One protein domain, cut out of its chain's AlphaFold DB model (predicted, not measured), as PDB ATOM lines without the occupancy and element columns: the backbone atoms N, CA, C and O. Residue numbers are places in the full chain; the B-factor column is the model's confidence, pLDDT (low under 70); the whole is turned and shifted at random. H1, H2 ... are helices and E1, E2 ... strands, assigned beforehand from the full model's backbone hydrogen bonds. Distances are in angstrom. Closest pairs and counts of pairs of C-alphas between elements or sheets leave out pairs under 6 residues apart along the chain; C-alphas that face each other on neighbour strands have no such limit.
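What this domain is: This is residues 11 to 160 of the 337 residues of an uncharacterized protein of archaeon (UniProt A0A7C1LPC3). A small sheet of three parallel strands, E1, E2 and E3, lies between a cluster of five helices gathered round H6 and a corner made by two short helices, H1 and H2, at the far end. H6 and H7 come to the sheet from the cluster, H8 lies at the cluster's far side from the sheet, and H4 runs past the sheet away from this cluster. The printed part has 150 residues, with nine named helices and three named strands in the order H1 H2 E1 H3 H4 H5 H6 E2 H7 H8 H9 E3, and its class is mostly helix. The whole is compact, with a radius of gyration of the C-alphas of 16.4 A, and its C-alphas span 46 by 36 by 32 A.

How they stand to each other: H1, residues 11 to 16, and H2, residues 21 to 25, only just touch, with 3 pairs of C-alphas within 8 A, the closest being those of Val 14 and Pro 21, 6.0 A apart. E1 is residues 30 to 32. H3, residues 36 to 39, is close to H4, residues 43 to 54, but not clearly touching it; the C-alphas of Glu 38 and Ile 44 come closest, at 6.2 A. H5 is residues 70 to 74. The hub is H6, residues 80 to 95, and it only just touches H5, by its residues 80 to 83 alone, with Phe 73 and Phe 83 closest, their C-alphas 6.3 A apart. E2, residues 100 to 103, is the parallel neighbour of E1, with N 31 and O 100 within hydrogen-bond range at 3.0 A. H7, residues 106 to 118, touches H6, the C-alphas of Ala 84 and Gly 115 being closest at 4.4 A; they run opposite ways at a steep tilt of 69.5 degrees, only just short of about perpendicular. H8, residues 122 to 138, touches residues 80 to 85 of H6, the same way at a steep tilt of 62 degrees, with the C-alphas of Ala 81 and Thr 128 closest at 4.6 A. H9, residues 145 to 148, touches H6 too, with the C-alphas of Arg 89 and Lys 147 closest at 4.9 A. E3, residues 157 to 160, is parallel to E2, with N 101 and O 157 at 2.9 A. H7 is on one face of this sheet, two layers, at a height over the sheet of 10.4 A; it lies over E3 and is only just slantwise to it, at 31 degrees on the local plane. H4 and H6 only graze the sheet. Every O i to N i+4 pair is within hydrogen-bond range in H1, H5, H6, H7 and H8, against 6 of 8 in H4 and 0 of 1 in H2, where 2 of 2 O i to N i+3 pairs are; H3 and H9 are too short for such a pair.

Where its parts are: H1 begins at C-alpha 11, (29.927, -5.711, 5.811). H4 measures 16.3 A from first to last C-alpha, H6 21.9 A, H7 17.9 A and H8, the longest helix, 24.3 A. H8 ends at C-alpha 138, (9.531, 30.210, -5.888). E3 measures 10.5 A and ends at C-alpha 160, (19.616, 2.718, 11.113).

The domain as a whole: The C-alphas of Glu 19 and Lys 138 are the two farthest apart, at 51.0 A. The printed part has no cut, and the one long link is that from H4 to H5, residues 55 to 69. The mean pLDDT of the printed part is 94.3, and no printed residue is under 70.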
ATOM      1  N   ASP A  11      29.070  -4.540   6.034       90.62
ATOM      2  CA  ASP A  11      29.927  -5.711   5.811       90.62
ATOM      3  C   ASP A  11      31.346  -5.288   5.395       90.62
ATOM      4  O   ASP A  11      32.331  -5.913   5.784       90.62
ATOM      5  N   GLU A  12      31.461  -4.189   4.645       93.19
ATOM      6  CA  GLU A  12      32.744  -3.580   4.290       93.19
ATOM      7  C   GLU A  12      33.442  -2.979   5.512       93.19
ATOM      8  O   GLU A  12      34.627  -3.234   5.706       93.19
ATOM      9  N   ILE A  13      32.697  -2.298   6.391       96.31
ATOM     10  CA  ILE A  13      33.247  -1.765   7.646       96.31
ATOM     11  C   ILE A  13      33.769  -2.895   8.535       96.31
ATOM     12  O   ILE A  13      34.880  -2.803   9.039       96.31
ATOM     13  N   VAL A  14      33.009  -3.983   8.703       94.81
ATOM     14  CA  VAL A  14      33.457  -5.147   9.492       94.81
ATOM     15  C   VAL A  14      34.698  -5.795   8.875       94.81
ATOM     16  O   VAL A  14      35.557  -6.290   9.598       94.81
ATOM     17  N   LYS A  15      34.815  -5.799   7.545       95.12
ATOM     18  CA  LYS A  15      35.991  -6.344   6.860       95.12
ATOM     19  C   LYS A  15      37.234  -5.467   7.047       95.12
ATOM     20  O   LYS A  15      38.329  -6.008   7.166       95.12
ATOM     21  N   GLU A  16      37.074  -4.148   7.026       96.56
ATOM     22  CA  GLU A  16      38.173  -3.184   7.161       96.56
ATOM     23  C   GLU A  16      38.592  -2.980   8.627       96.56
ATOM     24  O   GLU A  16      39.781  -2.899   8.925       96.56
ATOM     25  N   PHE A  17      37.624  -2.989   9.547       95.94
ATOM     26  CA  PHE A  17      37.797  -2.763  10.983       95.94
ATOM     27  C   PHE A  17      37.229  -3.936  11.811       95.94
ATOM     28  O   PHE A  17      36.272  -3.750  12.566       95.94
ATOM     29  N   PRO A  18      37.785  -5.158  11.695       93.50
ATOM     30  CA  PRO A  18      37.204  -6.356  12.311       93.50
ATOM     31  C   PRO A  18      37.212  -6.332  13.844       93.50
ATOM     32  O   PRO A  18      36.271  -6.820  14.464       93.50
ATOM     33  N   GLU A  19      38.247  -5.744  14.448       93.12
ATOM     34  CA  GLU A  19      38.405  -5.688  15.908       93.12
ATOM     35  C   GLU A  19      37.616  -4.538  16.539       93.12
ATOM     36  O   GLU A  19      37.060  -4.678  17.627       93.12
ATOM     37  N   ASN A  20      37.557  -3.391  15.856       93.88
ATOM     38  CA  ASN A  20      36.874  -2.204  16.354       93.88
ATOM     39  C   ASN A  20      36.209  -1.405  15.219       93.88
ATOM     40  O   ASN A  20      36.779  -0.425  14.728       93.88
ATOM     41  N   PRO A  21      34.979  -1.779  14.822       96.50
ATOM     42  CA  PRO A  21      34.213  -1.061  13.807       96.50
ATOM     43  C   PRO A  21      33.933   0.414  14.124       96.50
ATOM     44  O   PRO A  21      33.601   1.173  13.212       96.50
ATOM     45  N   LEU A  22      34.035   0.837  15.391       95.56
ATOM     46  CA  LEU A  22      33.803   2.224  15.800       95.56
ATOM     47  C   LEU A  22      34.838   3.184  15.187       95.56
ATOM     48  O   LEU A  22      34.516   4.346  14.932       95.56
ATOM     49  N   GLU A  23      36.051   2.698  14.895       95.88
ATOM     50  CA  GLU A  23      37.136   3.502  14.315       95.88
ATOM     51  C   GLU A  23      36.794   4.064  12.930       95.88
ATOM     52  O   GLU A  23      37.177   5.191  12.619       95.88
ATOM     53  N   TYR A  24      35.967   3.360  12.149       97.06
ATOM     54  CA  TYR A  24      35.465   3.843  10.857       97.06
ATOM     55  C   TYR A  24      34.759   5.207  10.948       97.06
ATOM     56  O   TYR A  24      34.739   5.978   9.989       97.06
ATOM     57  N   PHE A  25      34.144   5.508  12.096       96.88
ATOM     58  CA  PHE A  25      33.347   6.717  12.281       96.88
ATOM     59  C   PHE A  25      34.172   7.900  12.806       96.88
ATOM     60  O   PHE A  25      33.671   9.023  12.800       96.88
ATOM     61  N   ARG A  26      35.405   7.681  13.285       94.75
ATOM     62  CA  ARG A  26      36.185   8.676  14.052       94.75
ATOM     63  C   ARG A  26      36.550   9.927  13.260       94.75
ATOM     64  O   ARG A  26      36.610  11.011  13.831       94.75
ATOM     65  N   ASP A  27      36.780   9.784  11.963       94.12
ATOM     66  CA  ASP A  27      37.121  10.880  11.052       94.12
ATOM     67  C   ASP A  27      35.904  11.411  10.270       94.12
ATOM     68  O   ASP A  27      36.056  12.228   9.361       94.12
ATOM     69  N   LYS A  28      34.693  10.950  10.608       96.56
ATOM     70  CA  LYS A  28      33.445  11.290   9.919       96.56
ATOM     71  C   LYS A  28      32.611  12.267  10.735       96.56
ATOM     72  O   LYS A  28      32.521  12.184  11.958       96.56
ATOM     73  N   LYS A  29      31.919  13.172  10.045       97.50
ATOM     74  CA  LYS A  29      30.879  14.011  10.645       97.50
ATOM     75  C   LYS A  29      29.580  13.224  10.725       97.50
ATOM     76  O   LYS A  29      29.070  12.761   9.704       97.50
ATOM     77  N   LEU A  30      29.029  13.090  11.927       97.12
ATOM     78  CA  LEU A  30      27.772  12.386  12.165       97.12
ATOM     79  C   LEU A  30      26.662  13.383  12.513       97.12
ATOM     80  O   LEU A  30      26.899  14.374  13.197       97.12
ATOM     81  N   CYS A  31      25.429  13.103  12.091       96.19
ATOM     82  CA  CYS A  31      24.252  13.764  12.661       96.19
ATOM     83  C   CYS A  31      23.095  12.784  12.866       96.19
ATOM     84  O   CYS A  31      22.962  11.784  12.160       96.19
ATOM     85  N   ALA A  32      22.237  13.069  13.843       95.62
ATOM     86  CA  ALA A  32      21.034  12.287  14.108       95.62
ATOM     87  C   ALA A  32      19.827  12.883  13.370       95.62
ATOM     88  O   ALA A  32      19.517  14.072  13.508       95.62
ATOM     89  N   PHE A  33      19.118  12.063  12.595       96.19
ATOM     90  CA  PHE A  33      17.873  12.474  11.955       96.19
ATOM     91  C   PHE A  33      16.793  12.705  13.016       96.19
ATOM     92  O   PHE A  33      16.453  11.787  13.747       96.19
ATOM     93  N   ASN A  34      16.189  13.894  13.051       93.25
ATOM     94  CA  ASN A  34      15.076  14.181  13.964       93.25
ATOM     95  C   ASN A  34      13.754  13.637  13.403       93.25
ATOM     96  O   ASN A  34      13.069  14.289  12.601       93.25
ATOM     97  N   ALA A  35      13.402  12.421  13.822       92.88
ATOM     98  CA  ALA A  35      12.128  11.801  13.503       92.88
ATOM     99  C   ALA A  35      10.987  12.491  14.261       92.88
ATOM    100  O   ALA A  35      11.061  12.743  15.458       92.88
ATOM    101  N   CYS A  36       9.864  12.729  13.578       91.88
ATOM    102  CA  CYS A  36       8.760  13.534  14.118       91.88
ATOM    103  C   CYS A  36       8.189  13.020  15.451       91.88
ATOM    104  O   CYS A  36       7.643  13.802  16.222       91.88
ATOM    105  N   LEU A  37       8.273  11.712  15.714       89.31
ATOM    106  CA  LEU A  37       7.756  11.127  16.952       89.31
ATOM    107  C   LEU A  37       8.723  11.240  18.135       89.31
ATOM    108  O   LEU A  37       8.271  11.107  19.267       89.31
ATOM    109  N   GLU A  38       9.999  11.569  17.916       86.25
ATOM    110  CA  GLU A  38      10.930  11.878  19.013       86.25
ATOM    111  C   GLU A  38      10.496  13.118  19.798       86.25
ATOM    112  O   GLU A  38      10.807  13.235  20.974       86.25
ATOM    113  N   THR A  39       9.719  14.028  19.199       84.56
ATOM    114  CA  THR A  39       9.114  15.151  19.935       84.56
ATOM    115  C   THR A  39       8.183  14.675  21.055       84.56
ATOM    116  O   THR A  39       8.025  15.370  22.054       84.56
ATOM    117  N   TYR A  40       7.573  13.496  20.907       84.88
ATOM    118  CA  TYR A  40       6.734  12.880  21.938       84.88
ATOM    119  C   TYR A  40       7.502  11.889  22.821       84.88
ATOM    120  O   TYR A  40       7.019  11.573  23.904       84.88
ATOM    121  N   TYR A  41       8.665  11.419  22.358       88.19
ATOM    122  CA  TYR A  41       9.513  10.422  23.016       88.19
ATOM    123  C   TYR A  41      10.991  10.847  22.967       88.19
ATOM    124  O   TYR A  41      11.790  10.223  22.263       88.19
ATOM    125  N   PRO A  42      11.397  11.933  23.650       86.25
ATOM    126  CA  PRO A  42      12.755  12.454  23.517       86.25
ATOM    127  C   PRO A  42      13.826  11.542  24.136       86.25
ATOM    128  O   PRO A  42      14.990  11.662  23.757       86.25
ATOM    129  N   GLY A  43      13.451  10.560  24.970       88.50
ATOM    130  CA  GLY A  43      14.349   9.480  25.406       88.50
ATOM    131  C   GLY A  43      14.967   8.698  24.238       88.50
ATOM    132  O   GLY A  43      16.115   8.269  24.315       88.50
ATOM    133  N   ILE A  44      14.269   8.623  23.096       92.06
ATOM    134  CA  ILE A  44      14.793   8.027  21.858       92.06
ATOM    135  C   ILE A  44      16.027   8.778  21.345       92.06
ATOM    136  O   ILE A  44      16.969   8.158  20.848       92.06
ATOM    137  N   ARG A  45      16.027  10.108  21.461       89.94
ATOM    138  CA  ARG A  45      17.142  10.955  21.031       89.94
ATOM    139  C   ARG A  45      18.283  10.915  22.031       89.94
ATOM    140  O   ARG A  45      19.424  10.676  21.646       89.94
ATOM    141  N   PHE A  46      17.973  11.159  23.300       87.88
ATOM    142  CA  PHE A  46      19.004  11.264  24.326       87.88
ATOM    143  C   PHE A  46      19.743   9.946  24.527       87.88
ATOM    144  O   PHE A  46      20.959   9.973  24.652       87.88
ATOM    145  N   GLY A  47      19.061   8.799  24.431       91.25
ATOM    146  CA  GLY A  47      19.708   7.502  24.619       91.25
ATOM    147  C   GLY A  47      20.886   7.239  23.684       91.25
ATOM    148  O   GLY A  47      21.927   6.764  24.132       91.25
ATOM    149  N   ILE A  48      20.769   7.602  22.402       92.75
ATOM    150  CA  ILE A  48      21.884   7.447  21.458       92.75
ATOM    151  C   ILE A  48      22.892   8.600  21.550       92.75
ATOM    152  O   ILE A  48      24.093   8.362  21.442       92.75
ATOM    153  N   GLN A  49      22.446   9.837  21.790       91.81
ATOM    154  CA  GLN A  49      23.354  10.982  21.915       91.81
ATOM    155  C   GLN A  49      24.250  10.893  23.155       91.81
ATOM    156  O   GLN A  49      25.438  11.202  23.062       91.81
ATOM    157  N   ASP A  50      23.715  10.436  24.287       92.00
ATOM    158  CA  ASP A  50      24.482  10.255  25.521       92.00
ATOM    159  C   ASP A  50      25.536   9.154  25.343       92.00
ATOM    160  O   ASP A  50      26.692   9.349  25.717       92.00
ATOM    161  N   LEU A  51      25.176   8.035  24.694       95.00
ATOM    162  CA  LEU A  51      26.139   6.997  24.303       95.00
ATOM    163  C   LEU A  51      27.276   7.573  23.465       95.00
ATOM    164  O   LEU A  51      28.448   7.367  23.773       95.00
ATOM    165  N   LEU A  52      26.932   8.295  22.404       95.31
ATOM    166  CA  LEU A  52      27.918   8.831  21.474       95.31
ATOM    167  C   LEU A  52      28.817   9.882  22.133       95.31
ATOM    168  O   LEU A  52      30.021   9.881  21.884       95.31
ATOM    169  N   THR A  53      28.271  10.699  23.032       93.38
ATOM    170  CA  THR A  53      29.037  11.676  23.822       93.38
ATOM    171  C   THR A  53      30.087  10.988  24.695       93.38
ATOM    172  O   THR A  53      31.256  11.390  24.697       93.38
ATOM    173  N   ASP A  54      29.717   9.910  25.390       93.62
ATOM    174  CA  ASP A  54      30.659   9.142  26.214       93.62
ATOM    175  C   ASP A  54      31.735   8.460  25.372       93.62
ATOM    176  O   ASP A  54      32.916   8.485  25.735       93.62
ATOM    177  N   LEU A  55      31.349   7.962  24.195       95.31
ATOM    178  CA  LEU A  55      32.263   7.432  23.185       95.31
ATOM    179  C   LEU A  55      33.079   8.520  22.466       95.31
ATOM    180  O   LEU A  55      33.853   8.182  21.574       95.31
ATOM    181  N   LYS A  56      32.973   9.795  22.863       95.56
ATOM    182  CA  LYS A  56      33.721  10.950  22.325       95.56
ATOM    183  C   LYS A  56      33.376  11.320  20.879       95.56
ATOM    184  O   LYS A  56      34.237  11.786  20.139       95.56
ATOM    185  N   PHE A  57      32.120  11.135  20.490       95.56
ATOM    186  CA  PHE A  57      31.556  11.662  19.250       95.56
ATOM    187  C   PHE A  57      30.690  12.893  19.529       95.56
ATOM    188  O   PHE A  57      29.895  12.900  20.466       95.56
ATOM    189  N   ASP A  58      30.801  13.906  18.671       91.19
ATOM    190  CA  ASP A  58      29.851  15.019  18.616       91.19
ATOM    191  C   ASP A  58      28.805  14.721  17.536       91.19
ATOM    192  O   ASP A  58      29.101  14.768  16.340       91.19
ATOM    193  N   VAL A  59      27.595  14.340  17.960       94.44
ATOM    194  CA  VAL A  59      26.500  13.957  17.054       94.44
ATOM    195  C   VAL A  59      25.293  14.868  17.269       94.44
ATOM    196  O   VAL A  59      24.330  14.511  17.967       94.44
ATOM    197  N   PRO A  60      25.309  16.069  16.661       93.94
ATOM    198  CA  PRO A  60      24.177  16.971  16.719       93.94
ATOM    199  C   PRO A  60      22.980  16.393  15.962       93.94
ATOM    200  O   PRO A  60      23.080  15.527  15.091       93.94
ATOM    201  N   THR A  61      21.799  16.917  16.266       93.69
ATOM    202  CA  THR A  61      20.619  16.669  15.438       93.69
ATOM    203  C   THR A  61      20.768  17.387  14.094       93.69
ATOM    204  O   THR A  61      21.077  18.578  14.070       93.69
ATOM    205  N   CYS A  62      20.493  16.704  12.978       94.75
ATOM    206  CA  CYS A  62      20.532  17.330  11.657       94.75
ATOM    207  C   CYS A  62      19.517  18.490  11.592       94.75
ATOM    208  O   CYS A  62      18.325  18.313  11.875       94.75
ATOM    209  N   THR A  63      19.973  19.678  11.196       93.31
ATOM    210  CA  THR A  63      19.129  20.880  11.130       93.31
ATOM    211  C   THR A  63      18.508  21.051   9.746       93.31
ATOM    212  O   THR A  63      18.957  20.449   8.772       93.31
ATOM    213  N   LYS A  64      17.445  21.861   9.650       93.44
ATOM    214  CA  LYS A  64      16.734  22.224   8.404       93.44
ATOM    215  C   LYS A  64      16.088  21.072   7.618       93.44
ATOM    216  O   LYS A  64      15.295  21.349   6.717       93.44
ATOM    217  N   GLN A  65      16.326  19.813   7.983       93.56
ATOM    218  CA  GLN A  65      15.540  18.676   7.505       93.56
ATOM    219  C   GLN A  65      14.061  18.827   7.908       93.56
ATOM    220  O   GLN A  65      13.725  19.453   8.914       93.56
ATOM    221  N   SER A  66      13.173  18.244   7.109       94.06
ATOM    222  CA  SER A  66      11.731  18.163   7.355       94.06
ATOM    223  C   SER A  66      11.258  16.708   7.404       94.06
ATOM    224  O   SER A  66      12.004  15.791   7.077       94.06
ATOM    225  N   CYS A  67       9.986  16.464   7.738       94.75
ATOM    226  CA  CYS A  67       9.418  15.111   7.763       94.75
ATOM    227  C   CYS A  67       9.830  14.266   6.536       94.75
ATOM    228  O   CYS A  67       9.701  14.707   5.397       94.75
ATOM    229  N   CYS A  68      10.237  13.010   6.756       95.00
ATOM    230  CA  CYS A  68      10.559  12.064   5.675       95.00
ATOM    231  C   CYS A  68       9.379  11.778   4.721       95.00
ATOM    232  O   CYS A  68       9.558  11.176   3.666       95.00
ATOM    233  N   SER A  69       8.164  12.194   5.092       94.38
ATOM    234  CA  SER A  69       6.904  12.057   4.355       94.38
ATOM    235  C   SER A  69       6.417  10.626   4.085       94.38
ATOM    236  O   SER A  69       5.418  10.438   3.389       94.38
ATOM    237  N   GLY A  70       7.044   9.619   4.708       91.12
ATOM    238  CA  GLY A  70       6.698   8.203   4.538       91.12
ATOM    239  C   GLY A  70       5.217   7.900   4.763       91.12
ATOM    240  O   GLY A  70       4.592   7.237   3.938       91.12
ATOM    241  N   THR A  71       4.622   8.455   5.824       87.69
ATOM    242  CA  THR A  71       3.191   8.283   6.121       87.69
ATOM    243  C   THR A  71       2.294   8.854   5.020       87.69
ATOM    244  O   THR A  71       1.308   8.220   4.657       87.69
ATOM    245  N   PHE A  72       2.622  10.020   4.450       89.88
ATOM    246  CA  PHE A  72       1.828  10.624   3.372       89.88
ATOM    247  C   PHE A  72       1.908   9.799   2.088       89.88
ATOM    248  O   PHE A  72       0.891   9.568   1.436       89.88
ATOM    249  N   PHE A  73       3.102   9.304   1.759       90.94
ATOM    250  CA  PHE A  73       3.295   8.449   0.595       90.94
ATOM    251  C   PHE A  73       2.558   7.113   0.733       90.94
ATOM    252  O   PHE A  73       1.867   6.690  -0.187       90.94
ATOM    253  N   GLN A  74       2.620   6.479   1.906       85.19
ATOM    254  CA  GLN A  74       1.918   5.216   2.177       85.19
ATOM    255  C   GLN A  74       0.393   5.352   2.174       85.19
ATOM    256  O   GLN A  74      -0.304   4.360   1.986       85.19
ATOM    257  N   ARG A  75      -0.117   6.570   2.372       84.00
ATOM    258  CA  ARG A  75      -1.538   6.913   2.246       84.00
ATOM    259  C   ARG A  75      -1.968   7.246   0.817       84.00
ATOM    260  O   ARG A  75      -3.122   7.607   0.624       84.00
ATOM    261  N   ASN A  76      -1.059   7.209  -0.159       87.06
ATOM    262  CA  ASN A  76      -1.289   7.748  -1.502       87.06
ATOM    263  C   ASN A  76      -1.747   9.226  -1.500       87.06
ATOM    264  O   ASN A  76      -2.437   9.654  -2.419       87.06
ATOM    265  N   LEU A  77      -1.362  10.021  -0.489       91.12
ATOM    266  CA  LEU A  77      -1.679  11.461  -0.436       91.12
ATOM    267  C   LEU A  77      -0.716  12.313  -1.263       91.12
ATOM    268  O   LEU A  77      -1.005  13.468  -1.561       91.12
ATOM    269  N   ILE A  78       0.445  11.755  -1.600       95.44
ATOM    270  CA  ILE A  78       1.449  12.390  -2.444       95.44
ATOM    271  C   ILE A  78       1.924  11.407  -3.505       95.44
ATOM    272  O   ILE A  78       1.989  10.194  -3.287       95.44
ATOM    273  N   THR A  79       2.277  11.943  -4.665       97.56
ATOM    274  CA  THR A  79       2.836  11.169  -5.772       97.56
ATOM    275  C   THR A  79       4.247  10.675  -5.447       97.56
ATOM    276  O   THR A  79       4.946  11.223  -4.593       97.56
ATOM    277  N   ARG A  80       4.717   9.670  -6.199       97.56
ATOM    278  CA  ARG A  80       6.116   9.204  -6.143       97.56
ATOM    279  C   ARG A  80       7.113  10.346  -6.370       97.56
ATOM    280  O   ARG A  80       8.133  10.392  -5.693       97.56
ATOM    281  N   ALA A  81       6.794  11.269  -7.280       98.12
ATOM    282  CA  ALA A  81       7.651  12.401  -7.608       98.12
ATOM    283  C   ALA A  81       7.727  13.434  -6.473       98.12
ATOM    284  O   ALA A  81       8.819  13.884  -6.136       98.12
ATOM    285  N   GLN A  82       6.591  13.755  -5.837       98.00
ATOM    286  CA  GLN A  82       6.544  14.623  -4.651       98.00
ATOM    287  C   GLN A  82       7.281  14.001  -3.464       98.00
ATOM    288  O   GLN A  82       8.052  14.682  -2.793       98.00
ATOM    289  N   PHE A  83       7.082  12.701  -3.226       97.88
ATOM    290  CA  PHE A  83       7.787  11.971  -2.176       97.88
ATOM    291  C   PHE A  83       9.308  12.012  -2.384       97.88
ATOM    292  O   PHE A  83      10.043  12.396  -1.473       97.88
ATOM    293  N   ALA A  84       9.774  11.705  -3.598       97.56
ATOM    294  CA  ALA A  84      11.189  11.790  -3.946       97.56
ATOM    295  C   ALA A  84      11.735  13.227  -3.845       97.56
ATOM    296  O   ALA A  84      12.827  13.406  -3.320       97.56
ATOM    297  N   ALA A  85      10.967  14.255  -4.232       97.81
ATOM    298  CA  ALA A  85      11.373  15.659  -4.094       97.81
ATOM    299  C   ALA A  85      11.598  16.065  -2.626       97.81
ATOM    300  O   ALA A  85      12.623  16.657  -2.296       97.81
ATOM    301  N   ILE A  86      10.677  15.703  -1.723       97.69
ATOM    302  CA  ILE A  86      10.827  15.966  -0.278       97.69
ATOM    303  C   ILE A  86      12.071  15.252   0.271       97.69
ATOM    304  O   ILE A  86      12.817  15.813   1.074       97.69
ATOM    305  N   ASN A  87      12.300  14.016  -0.173       97.44
ATOM    306  CA  ASN A  87      13.415  13.197   0.291       97.44
ATOM    307  C   ASN A  87      14.755  13.756  -0.212       97.44
ATOM    308  O   ASN A  87      15.648  13.943   0.606       97.44
ATOM    309  N   GLU A  88      14.881  14.123  -1.492       97.06
ATOM    310  CA  GLU A  88      16.085  14.781  -2.027       97.06
ATOM    311  C   GLU A  88      16.356  16.126  -1.352       97.06
ATOM    312  O   GLU A  88      17.503  16.428  -1.027       97.06
ATOM    313  N   ARG A  89      15.314  16.905  -1.039       97.12
ATOM    314  CA  ARG A  89      15.481  18.149  -0.282       97.12
ATOM    315  C   ARG A  89      16.074  17.900   1.104       97.12
ATOM    316  O   ARG A  89      16.989  18.609   1.511       97.12
ATOM    317  N   ASN A  90      15.599  16.879   1.819       97.44
ATOM    318  CA  ASN A  90      16.178  16.494   3.109       97.44
ATOM    319  C   ASN A  90      17.616  15.971   2.963       97.44
ATOM    320  O   ASN A  90      18.471  16.317   3.773       97.44
ATOM    321  N   LEU A  91      17.889  15.155   1.941       97.19
ATOM    322  CA  LEU A  91      19.226  14.615   1.676       97.19
ATOM    323  C   LEU A  91      20.236  15.719   1.369       97.19
ATOM    324  O   LEU A  91      21.345  15.659   1.886       97.19
ATOM    325  N   ASN A  92      19.850  16.752   0.618       96.38
ATOM    326  CA  ASN A  92      20.702  17.919   0.387       96.38
ATOM    327  C   ASN A  92      21.059  18.650   1.674       96.38
ATOM    328  O   ASN A  92      22.229  18.935   1.905       96.38
ATOM    329  N   GLU A  93      20.067  18.936   2.518       96.00
ATOM    330  CA  GLU A  93      20.307  19.624   3.791       96.00
ATOM    331  C   GLU A  93      21.269  18.812   4.671       96.00
ATOM    332  O   GLU A  93      22.202  19.370   5.244       96.00
ATOM    333  N   MET A  94      21.094  17.488   4.747       97.00
ATOM    334  CA  MET A  94      21.960  16.617   5.550       97.00
ATOM    335  C   MET A  94      23.358  16.431   4.946       97.00
ATOM    336  O   MET A  94      24.332  16.419   5.690       97.00
ATOM    337  N   ASN A  95      23.481  16.357   3.617       96.50
ATOM    338  CA  ASN A  95      24.764  16.204   2.920       96.50
ATOM    339  C   ASN A  95      25.698  17.418   3.105       96.50
ATOM    340  O   ASN A  95      26.899  17.291   2.902       96.50
ATOM    341  N   GLN A  96      25.174  18.586   3.499       94.31
ATOM    342  CA  GLN A  96      25.990  19.751   3.881       94.31
ATOM    343  C   GLN A  96      26.547  19.658   5.312       94.31
ATOM    344  O   GLN A  96      27.452  20.406   5.672       94.31
ATOM    345  N   GLN A  97      25.971  18.793   6.151       95.12
ATOM    346  CA  GLN A  97      26.192  18.785   7.600       95.12
ATOM    347  C   GLN A  97      26.956  17.547   8.076       95.12
ATOM    348  O   GLN A  97      27.688  17.640   9.060       95.12
ATOM    349  N   ALA A  98      26.792  16.409   7.402       96.94
ATOM    350  CA  ALA A  98      27.317  15.128   7.853       96.94
ATOM    351  C   ALA A  98      27.788  14.245   6.692       96.94
ATOM    352  O   ALA A  98      27.283  14.338   5.575       96.94
ATOM    353  N   ASP A  99      28.712  13.344   7.004       97.69
ATOM    354  CA  ASP A  99      29.076  12.207   6.164       97.69
ATOM    355  C   ASP A  99      28.136  11.025   6.441       97.69
ATOM    356  O   ASP A  99      27.799  10.263   5.536       97.69
ATOM    357  N   ILE A 100      27.673  10.876   7.690       98.12
ATOM    358  CA  ILE A 100      26.819   9.765   8.125       98.12
ATOM    359  C   ILE A 100      25.628  10.284   8.932       98.12
ATOM    360  O   ILE A 100      25.778  11.050   9.882       98.12
ATOM    361  N   VAL A 101      24.428   9.820   8.585       98.19
ATOM    362  CA  VAL A 101      23.197  10.107   9.331       98.19
ATOM    363  C   VAL A 101      22.736   8.860  10.065       98.19
ATOM    364  O   VAL A 101      22.541   7.813   9.440       98.19
ATOM    365  N   LEU A 102      22.513   9.004  11.369       97.94
ATOM    366  CA  LEU A 102      21.864   8.010  12.221       97.94
ATOM    367  C   LEU A 102      20.345   8.200  12.163       97.94
ATOM    368  O   LEU A 102      19.849   9.329  12.246       97.94
ATOM    369  N   LEU A 103      19.604   7.110  11.978       97.44
ATOM    370  CA  LEU A 103      18.149   7.129  11.875       97.44
ATOM    371  C   LEU A 103      17.510   6.226  12.940       97.44
ATOM    372  O   LEU A 103      17.493   5.004  12.758       97.44
ATOM    373  N   PRO A 104      16.849   6.810  13.960       95.81
ATOM    374  CA  PRO A 104      16.175   6.062  15.023       95.81
ATOM    375  C   PRO A 104      14.821   5.494  14.594       95.81
ATOM    376  O   PRO A 104      14.043   5.049  15.424       95.81
ATOM    377  N   CYS A 105      14.450   5.580  13.315       96.00
ATOM    378  CA  CYS A 105      13.106   5.251  12.862       96.00
ATOM    379  C   CYS A 105      13.122   4.451  11.566       96.00
ATOM    380  O   CYS A 105      13.471   4.978  10.503       96.00
ATOM    381  N   ASN A 106      12.572   3.233  11.628       95.38
ATOM    382  CA  ASN A 106      12.366   2.375  10.460       95.38
ATOM    383  C   ASN A 106      11.688   3.110   9.296       95.38
ATOM    384  O   ASN A 106      12.044   2.924   8.135       95.38
ATOM    385  N   GLY A 107      10.666   3.919   9.603       94.19
ATOM    386  CA  GLY A 107       9.910   4.669   8.604       94.19
ATOM    387  C   GLY A 107      10.757   5.729   7.910       94.19
ATOM    388  O   GLY A 107      10.701   5.831   6.687       94.19
ATOM    389  N   CYS A 108      11.560   6.480   8.663       96.06
ATOM    390  CA  CYS A 108      12.443   7.511   8.121       96.06
ATOM    391  C   CYS A 108      13.562   6.893   7.278       96.06
ATOM    392  O   CYS A 108      13.744   7.303   6.131       96.06
ATOM    393  N   TYR A 109      14.223   5.854   7.799       96.69
ATOM    394  CA  TYR A 109      15.276   5.130   7.088       96.69
ATOM    395  C   TYR A 109      14.784   4.529   5.773       96.69
ATOM    396  O   TYR A 109      15.345   4.803   4.711       96.69
ATOM    397  N   ASN A 110      13.670   3.791   5.813       94.56
ATOM    398  CA  ASN A 110      13.078   3.228   4.605       94.56
ATOM    399  C   ASN A 110      12.625   4.318   3.629       94.56
ATOM    400  O   ASN A 110      12.799   4.152   2.426       94.56
ATOM    401  N   SER A 111      12.065   5.427   4.127       95.12
ATOM    402  CA  SER A 111      11.564   6.499   3.265       95.12
ATOM    403  C   SER A 111      12.675   7.108   2.425       95.12
ATOM    404  O   SER A 111      12.536   7.124   1.207       95.12
ATOM    405  N   LEU A 112      13.789   7.511   3.047       96.06
ATOM    406  CA  LEU A 112      14.910   8.140   2.341       96.06
ATOM    407  C   LEU A 112      15.517   7.208   1.281       96.06
ATOM    408  O   LEU A 112      15.714   7.622   0.138       96.06
ATOM    409  N   LEU A 113      15.741   5.933   1.623       94.75
ATOM    410  CA  LEU A 113      16.242   4.935   0.670       94.75
ATOM    411  C   LEU A 113      15.243   4.669  -0.466       94.75
ATOM    412  O   LEU A 113      15.619   4.579  -1.634       94.75
ATOM    413  N   ARG A 114      13.950   4.585  -0.151       92.88
ATOM    414  CA  ARG A 114      12.906   4.328  -1.147       92.88
ATOM    415  C   ARG A 114      12.667   5.528  -2.059       92.88
ATOM    416  O   ARG A 114      12.429   5.333  -3.247       92.88
ATOM    417  N   GLY A 115      12.719   6.749  -1.530       94.31
ATOM    418  CA  GLY A 115      12.617   7.986  -2.305       94.31
ATOM    419  C   GLY A 115      13.692   8.037  -3.387       94.31
ATOM    420  O   GLY A 115      13.380   8.266  -4.554       94.31
ATOM    421  N   ARG A 116      14.926   7.684  -3.011       92.81
ATOM    422  CA  ARG A 116      16.066   7.484  -3.918       92.81
ATOM    423  C   ARG A 116      15.820   6.399  -4.959       92.81
ATOM    424  O   ARG A 116      15.981   6.643  -6.152       92.81
ATOM    425  N   ASP A 117      15.379   5.216  -4.537       92.75
ATOM    426  CA  ASP A 117      15.107   4.107  -5.459       92.75
ATOM    427  C   ASP A 117      14.057   4.464  -6.524       92.75
ATOM    428  O   ASP A 117      14.171   4.039  -7.675       92.75
ATOM    429  N   LEU A 118      13.057   5.282  -6.182       94.38
ATOM    430  CA  LEU A 118      12.032   5.729  -7.130       94.38
ATOM    431  C   LEU A 118      12.599   6.599  -8.266       94.38
ATOM    432  O   LEU A 118      12.043   6.572  -9.366       94.38
ATOM    433  N   LEU A 119      13.717   7.302  -8.050       95.50
ATOM    434  CA  LEU A 119      14.394   8.116  -9.071       95.50
ATOM    435  C   LEU A 119      15.055   7.285 -10.181       95.50
ATOM    436  O   LEU A 119      15.471   7.845 -11.198       95.50
ATOM    437  N   LYS A 120      15.131   5.955 -10.030       93.56
ATOM    438  CA  LYS A 120      15.541   5.043 -11.113       93.56
ATOM    439  C   LYS A 120      14.535   5.046 -12.268       93.56
ATOM    440  O   LYS A 120      14.914   4.772 -13.407       93.56
ATOM    441  N   SER A 121      13.268   5.374 -11.993       96.12
ATOM    442  CA  SER A 121      12.262   5.610 -13.028       96.12
ATOM    443  C   SER A 121      12.471   6.981 -13.669       96.12
ATOM    444  O   SER A 121      12.385   8.008 -12.994       96.12
ATOM    445  N   LYS A 122      12.681   6.999 -14.991       96.19
ATOM    446  CA  LYS A 122      12.867   8.233 -15.771       96.19
ATOM    447  C   LYS A 122      11.696   9.203 -15.592       96.19
ATOM    448  O   LYS A 122      11.919  10.394 -15.414       96.19
ATOM    449  N   GLU A 123      10.464   8.693 -15.600       97.44
ATOM    450  CA  GLU A 123       9.260   9.513 -15.429       97.44
ATOM    451  C   GLU A 123       9.219  10.170 -14.045       97.44
ATOM    452  O   GLU A 123       8.984  11.373 -13.936       97.44
ATOM    453  N   VAL A 124       9.480   9.394 -12.986       97.81
ATOM    454  CA  VAL A 124       9.497   9.924 -11.616       97.81
ATOM    455  C   VAL A 124      10.598  10.965 -11.477       97.81
ATOM    456  O   VAL A 124      10.340  12.034 -10.941       97.81
ATOM    457  N   ARG A 125      11.792  10.687 -12.009       97.31
ATOM    458  CA  ARG A 125      12.933  11.601 -11.949       97.31
ATOM    459  C   ARG A 125      12.647  12.946 -12.616       97.31
ATOM    460  O   ARG A 125      12.924  13.974 -12.007       97.31
ATOM    461  N   ILE A 126      12.083  12.943 -13.827       97.75
ATOM    462  CA  ILE A 126      11.722  14.174 -14.554       97.75
ATOM    463  C   ILE A 126      10.728  14.992 -13.727       97.75
ATOM    464  O   ILE A 126      11.000  16.146 -13.412       97.75
ATOM    465  N   LYS A 127       9.635  14.363 -13.280       98.44
ATOM    466  CA  LYS A 127       8.610  15.033 -12.467       98.44
ATOM    467  C   LYS A 127       9.163  15.540 -11.133       98.44
ATOM    468  O   LYS A 127       8.766  16.600 -10.661       98.44
ATOM    469  N   THR A 128      10.080  14.804 -10.504       98.25
ATOM    470  CA  THR A 128      10.770  15.261  -9.291       98.25
ATOM    471  C   THR A 128      11.607  16.502  -9.575       98.25
ATOM    472  O   THR A 128      11.494  17.472  -8.828       98.25
ATOM    473  N   GLN A 129      12.390  16.513 -10.655       96.94
ATOM    474  CA  GLN A 129      13.198  17.676 -11.020       96.94
ATOM    475  C   GLN A 129      12.330  18.895 -11.361       96.94
ATOM    476  O   GLN A 129      12.661  20.000 -10.949       96.94
ATOM    477  N   GLU A 130      11.196  18.711 -12.042       98.19
ATOM    478  CA  GLU A 130      10.228  19.788 -12.305       98.19
ATOM    479  C   GLU A 130       9.690  20.403 -11.006       98.19
ATOM    480  O   GLU A 130       9.676  21.625 -10.853       98.19
ATOM    481  N   ILE A 131       9.294  19.566 -10.037       98.44
ATOM    482  CA  ILE A 131       8.835  20.027  -8.718       98.44
ATOM    483  C   ILE A 131       9.934  20.832  -8.021       98.44
ATOM    484  O   ILE A 131       9.668  21.918  -7.505       98.44
ATOM    485  N   LEU A 132      11.158  20.309  -8.005       97.56
ATOM    486  CA  LEU A 132      12.286  20.962  -7.352       97.56
ATOM    487  C   LEU A 132      12.656  22.286  -8.045       97.56
ATOM    488  O   LEU A 132      12.817  23.290  -7.358       97.56
ATOM    489  N   ASN A 133      12.670  22.346  -9.379       97.44
ATOM    490  CA  ASN A 133      12.903  23.583 -10.136       97.44
ATOM    491  C   ASN A 133      11.860  24.661  -9.812       97.44
ATOM    492  O   ASN A 133      12.216  25.813  -9.573       97.44
ATOM    493  N   ASN A 134      10.580  24.283  -9.737       97.44
ATOM    494  CA  ASN A 134       9.509  25.207  -9.363       97.44
ATOM    495  C   ASN A 134       9.690  25.748  -7.936       97.44
ATOM    496  O   ASN A 134       9.416  26.918  -7.678       97.44
ATOM    497  N   LEU A 135      10.159  24.913  -7.002       95.75
ATOM    498  CA  LEU A 135      10.487  25.350  -5.642       95.75
ATOM    499  C   LEU A 135      11.712  26.269  -5.624       95.75
ATOM    500  O   LEU A 135      11.676  27.288  -4.938       95.75
ATOM    501  N   LYS A 136      12.752  25.955  -6.402       96.06
ATOM    502  CA  LYS A 136      13.954  26.786  -6.543       96.06
ATOM    503  C   LYS A 136      13.610  28.192  -7.032       96.06
ATOM    504  O   LYS A 136      14.100  29.158  -6.464       96.06
ATOM    505  N   GLU A 137      12.723  28.302  -8.020       95.62
ATOM    506  CA  GLU A 137      12.259  29.594  -8.535       95.62
ATOM    507  C   GLU A 137      11.380  30.337  -7.519       95.62
ATOM    508  O   GLU A 137      11.586  31.519  -7.236       95.62
ATOM    509  N   LYS A 138      10.421  29.631  -6.905       96.06
ATOM    510  CA  LYS A 138       9.531  30.210  -5.888       96.06
ATOM    511  C   LYS A 138      10.298  30.744  -4.675       96.06
ATOM    512  O   LYS A 138       9.884  31.735  -4.077       96.06
ATOM    513  N   TYR A 139      11.390  30.082  -4.308       94.00
ATOM    514  CA  TYR A 139      12.239  30.411  -3.167       94.00
ATOM    515  C   TYR A 139      13.650  30.804  -3.630       94.00
ATOM    516  O   TYR A 139      14.643  30.351  -3.073       94.00
ATOM    517  N   LYS A 140      13.751  31.657  -4.654       90.38
ATOM    518  CA  LYS A 140      15.038  32.096  -5.224       90.38
ATOM    519  C   LYS A 140      15.959  32.841  -4.247       90.38
ATOM    520  O   LYS A 140      17.171  32.798  -4.409       90.38
ATOM    521  N   GLU A 141      15.387  33.470  -3.221       91.69
ATOM    522  CA  GLU A 141      16.112  34.207  -2.169       91.69
ATOM    523  C   GLU A 141      16.582  33.296  -1.016       91.69
ATOM    524  O   GLU A 141      17.025  33.764   0.032       91.69
ATOM    525  N   ASP A 142      16.423  31.978  -1.151       88.75
ATOM    526  CA  ASP A 142      16.798  31.034  -0.107       88.75
ATOM    527  C   ASP A 142      18.321  30.930   0.029       88.75
ATOM    528  O   ASP A 142      19.054  30.833  -0.953       88.75
ATOM    529  N   THR A 143      18.800  30.875   1.270       88.38
ATOM    530  CA  THR A 143      20.237  30.824   1.602       88.38
ATOM    531  C   THR A 143      20.975  29.621   1.010       88.38
ATOM    532  O   THR A 143      22.196  29.652   0.885       88.38
ATOM    533  N   TYR A 144      20.250  28.558   0.650       90.81
ATOM    534  CA  TYR A 144      20.810  27.391  -0.019       90.81
ATOM    535  C   TYR A 144      19.869  26.892  -1.126       90.81
ATOM    536  O   TYR A 144      19.016  26.041  -0.868       90.81
ATOM    537  N   PRO A 145      20.022  27.379  -2.372       87.00
ATOM    538  CA  PRO A 145      19.206  26.933  -3.504       87.00
ATOM    539  C   PRO A 145      19.473  25.480  -3.924       87.00
ATOM    540  O   PRO A 145      18.604  24.847  -4.520       87.00
ATOM    541  N   GLY A 146      20.655  24.935  -3.597       88.94
ATOM    542  CA  GLY A 146      21.044  23.563  -3.948       88.94
ATOM    543  C   GLY A 146      20.162  22.487  -3.307       88.94
ATOM    544  O   GLY A 146      20.050  21.393  -3.843       88.94
ATOM    545  N   LYS A 147      19.426  22.802  -2.229       92.50
ATOM    546  CA  LYS A 147      18.446  21.869  -1.643       92.50
ATOM    547  C   LYS A 147      17.270  21.518  -2.549       92.50
ATOM    548  O   LYS A 147      16.488  20.629  -2.219       92.50
ATOM    549  N   TYR A 148      17.130  22.226  -3.662       95.69
ATOM    550  CA  TYR A 148      16.127  21.973  -4.681       95.69
ATOM    551  C   TYR A 148      16.739  21.286  -5.913       95.69
ATOM    552  O   TYR A 148      16.363  21.571  -7.047       95.69
ATOM    553  N   GLU A 149      17.702  20.388  -5.709       94.31
ATOM    554  CA  GLU A 149      18.348  19.613  -6.774       94.31
ATOM    555  C   GLU A 149      18.387  18.126  -6.416       94.31
ATOM    556  O   GLU A 149      18.427  17.754  -5.243       94.31
ATOM    557  N   ILE A 150      18.361  17.256  -7.425       95.50
ATOM    558  CA  ILE A 150      18.609  15.828  -7.213       95.50
ATOM    559  C   ILE A 150      20.116  15.631  -7.044       95.50
ATOM    560  O   ILE A 150      20.900  15.956  -7.934       95.50
ATOM    561  N   LEU A 151      20.528  15.056  -5.917       92.62
ATOM    562  CA  LEU A 151      21.933  14.786  -5.630       92.62
ATOM    563  C   LEU A 151      22.401  13.535  -6.381       92.62
ATOM    564  O   LEU A 151      22.100  12.411  -5.968       92.62
ATOM    565  N   GLU A 152      23.181  13.724  -7.445       91.06
ATOM    566  CA  GLU A 152      23.692  12.621  -8.273       91.06
ATOM    567  C   GLU A 152      24.674  11.712  -7.523       91.06
ATOM    568  O   GLU A 152      24.593  10.488  -7.619       91.06
ATOM    569  N   LYS A 153      25.597  12.311  -6.762       88.62
ATOM    570  CA  LYS A 153      26.672  11.616  -6.037       88.62
ATOM    571  C   LYS A 153      26.884  12.249  -4.659       88.62
ATOM    572  O   LYS A 153      27.833  13.010  -4.481       88.62
ATOM    573  N   PRO A 154      25.967  12.039  -3.705       91.56
ATOM    574  CA  PRO A 154      26.176  12.539  -2.354       91.56
ATOM    575  C   PRO A 154      27.289  11.758  -1.654       91.56
ATOM    576  O   PRO A 154      27.410  10.545  -1.820       91.56
ATOM    577  N   ASN A 155      28.042  12.456  -0.809       90.44
ATOM    578  CA  ASN A 155      29.005  11.829   0.097       90.44
ATOM    579  C   ASN A 155      28.307  11.243   1.338       90.44
ATOM    580  O   ASN A 155      28.878  10.414   2.038       90.44
ATOM    581  N   LEU A 156      27.051  11.637   1.573       96.31
ATOM    582  CA  LEU A 156      26.208  11.172   2.668       96.31
ATOM    583  C   LEU A 156      25.947   9.656   2.626       96.31
ATOM    584  O   LEU A 156      25.575   9.091   1.587       96.31
ATOM    585  N   ARG A 157      26.012   9.018   3.793       97.44
ATOM    586  CA  ARG A 157      25.543   7.652   4.047       97.44
ATOM    587  C   ARG A 157      24.525   7.625   5.184       97.44
ATOM    588  O   ARG A 157      24.525   8.466   6.075       97.44
ATOM    589  N   LEU A 158      23.613   6.664   5.126       97.88
ATOM    590  CA  LEU A 158      22.495   6.503   6.051       97.88
ATOM    591  C   LEU A 158      22.610   5.153   6.753       97.88
ATOM    592  O   LEU A 158      22.745   4.113   6.095       97.88
ATOM    593  N   VAL A 159      22.459   5.150   8.071       97.62
ATOM    594  CA  VAL A 159      22.445   3.929   8.878       97.62
ATOM    595  C   VAL A 159      21.306   3.982   9.891       97.62
ATOM    596  O   VAL A 159      20.994   5.028  10.453       97.62
ATOM    597  N   HIS A 160      20.634   2.850  10.079       97.88
ATOM    598  CA  HIS A 160      19.616   2.718  11.113       97.88
ATOM    599  C   HIS A 160      20.284   2.540  12.479       97.88
ATOM    600  O   HIS A 160      21.257   1.797  12.571       97.88
TER     601      HIS A 160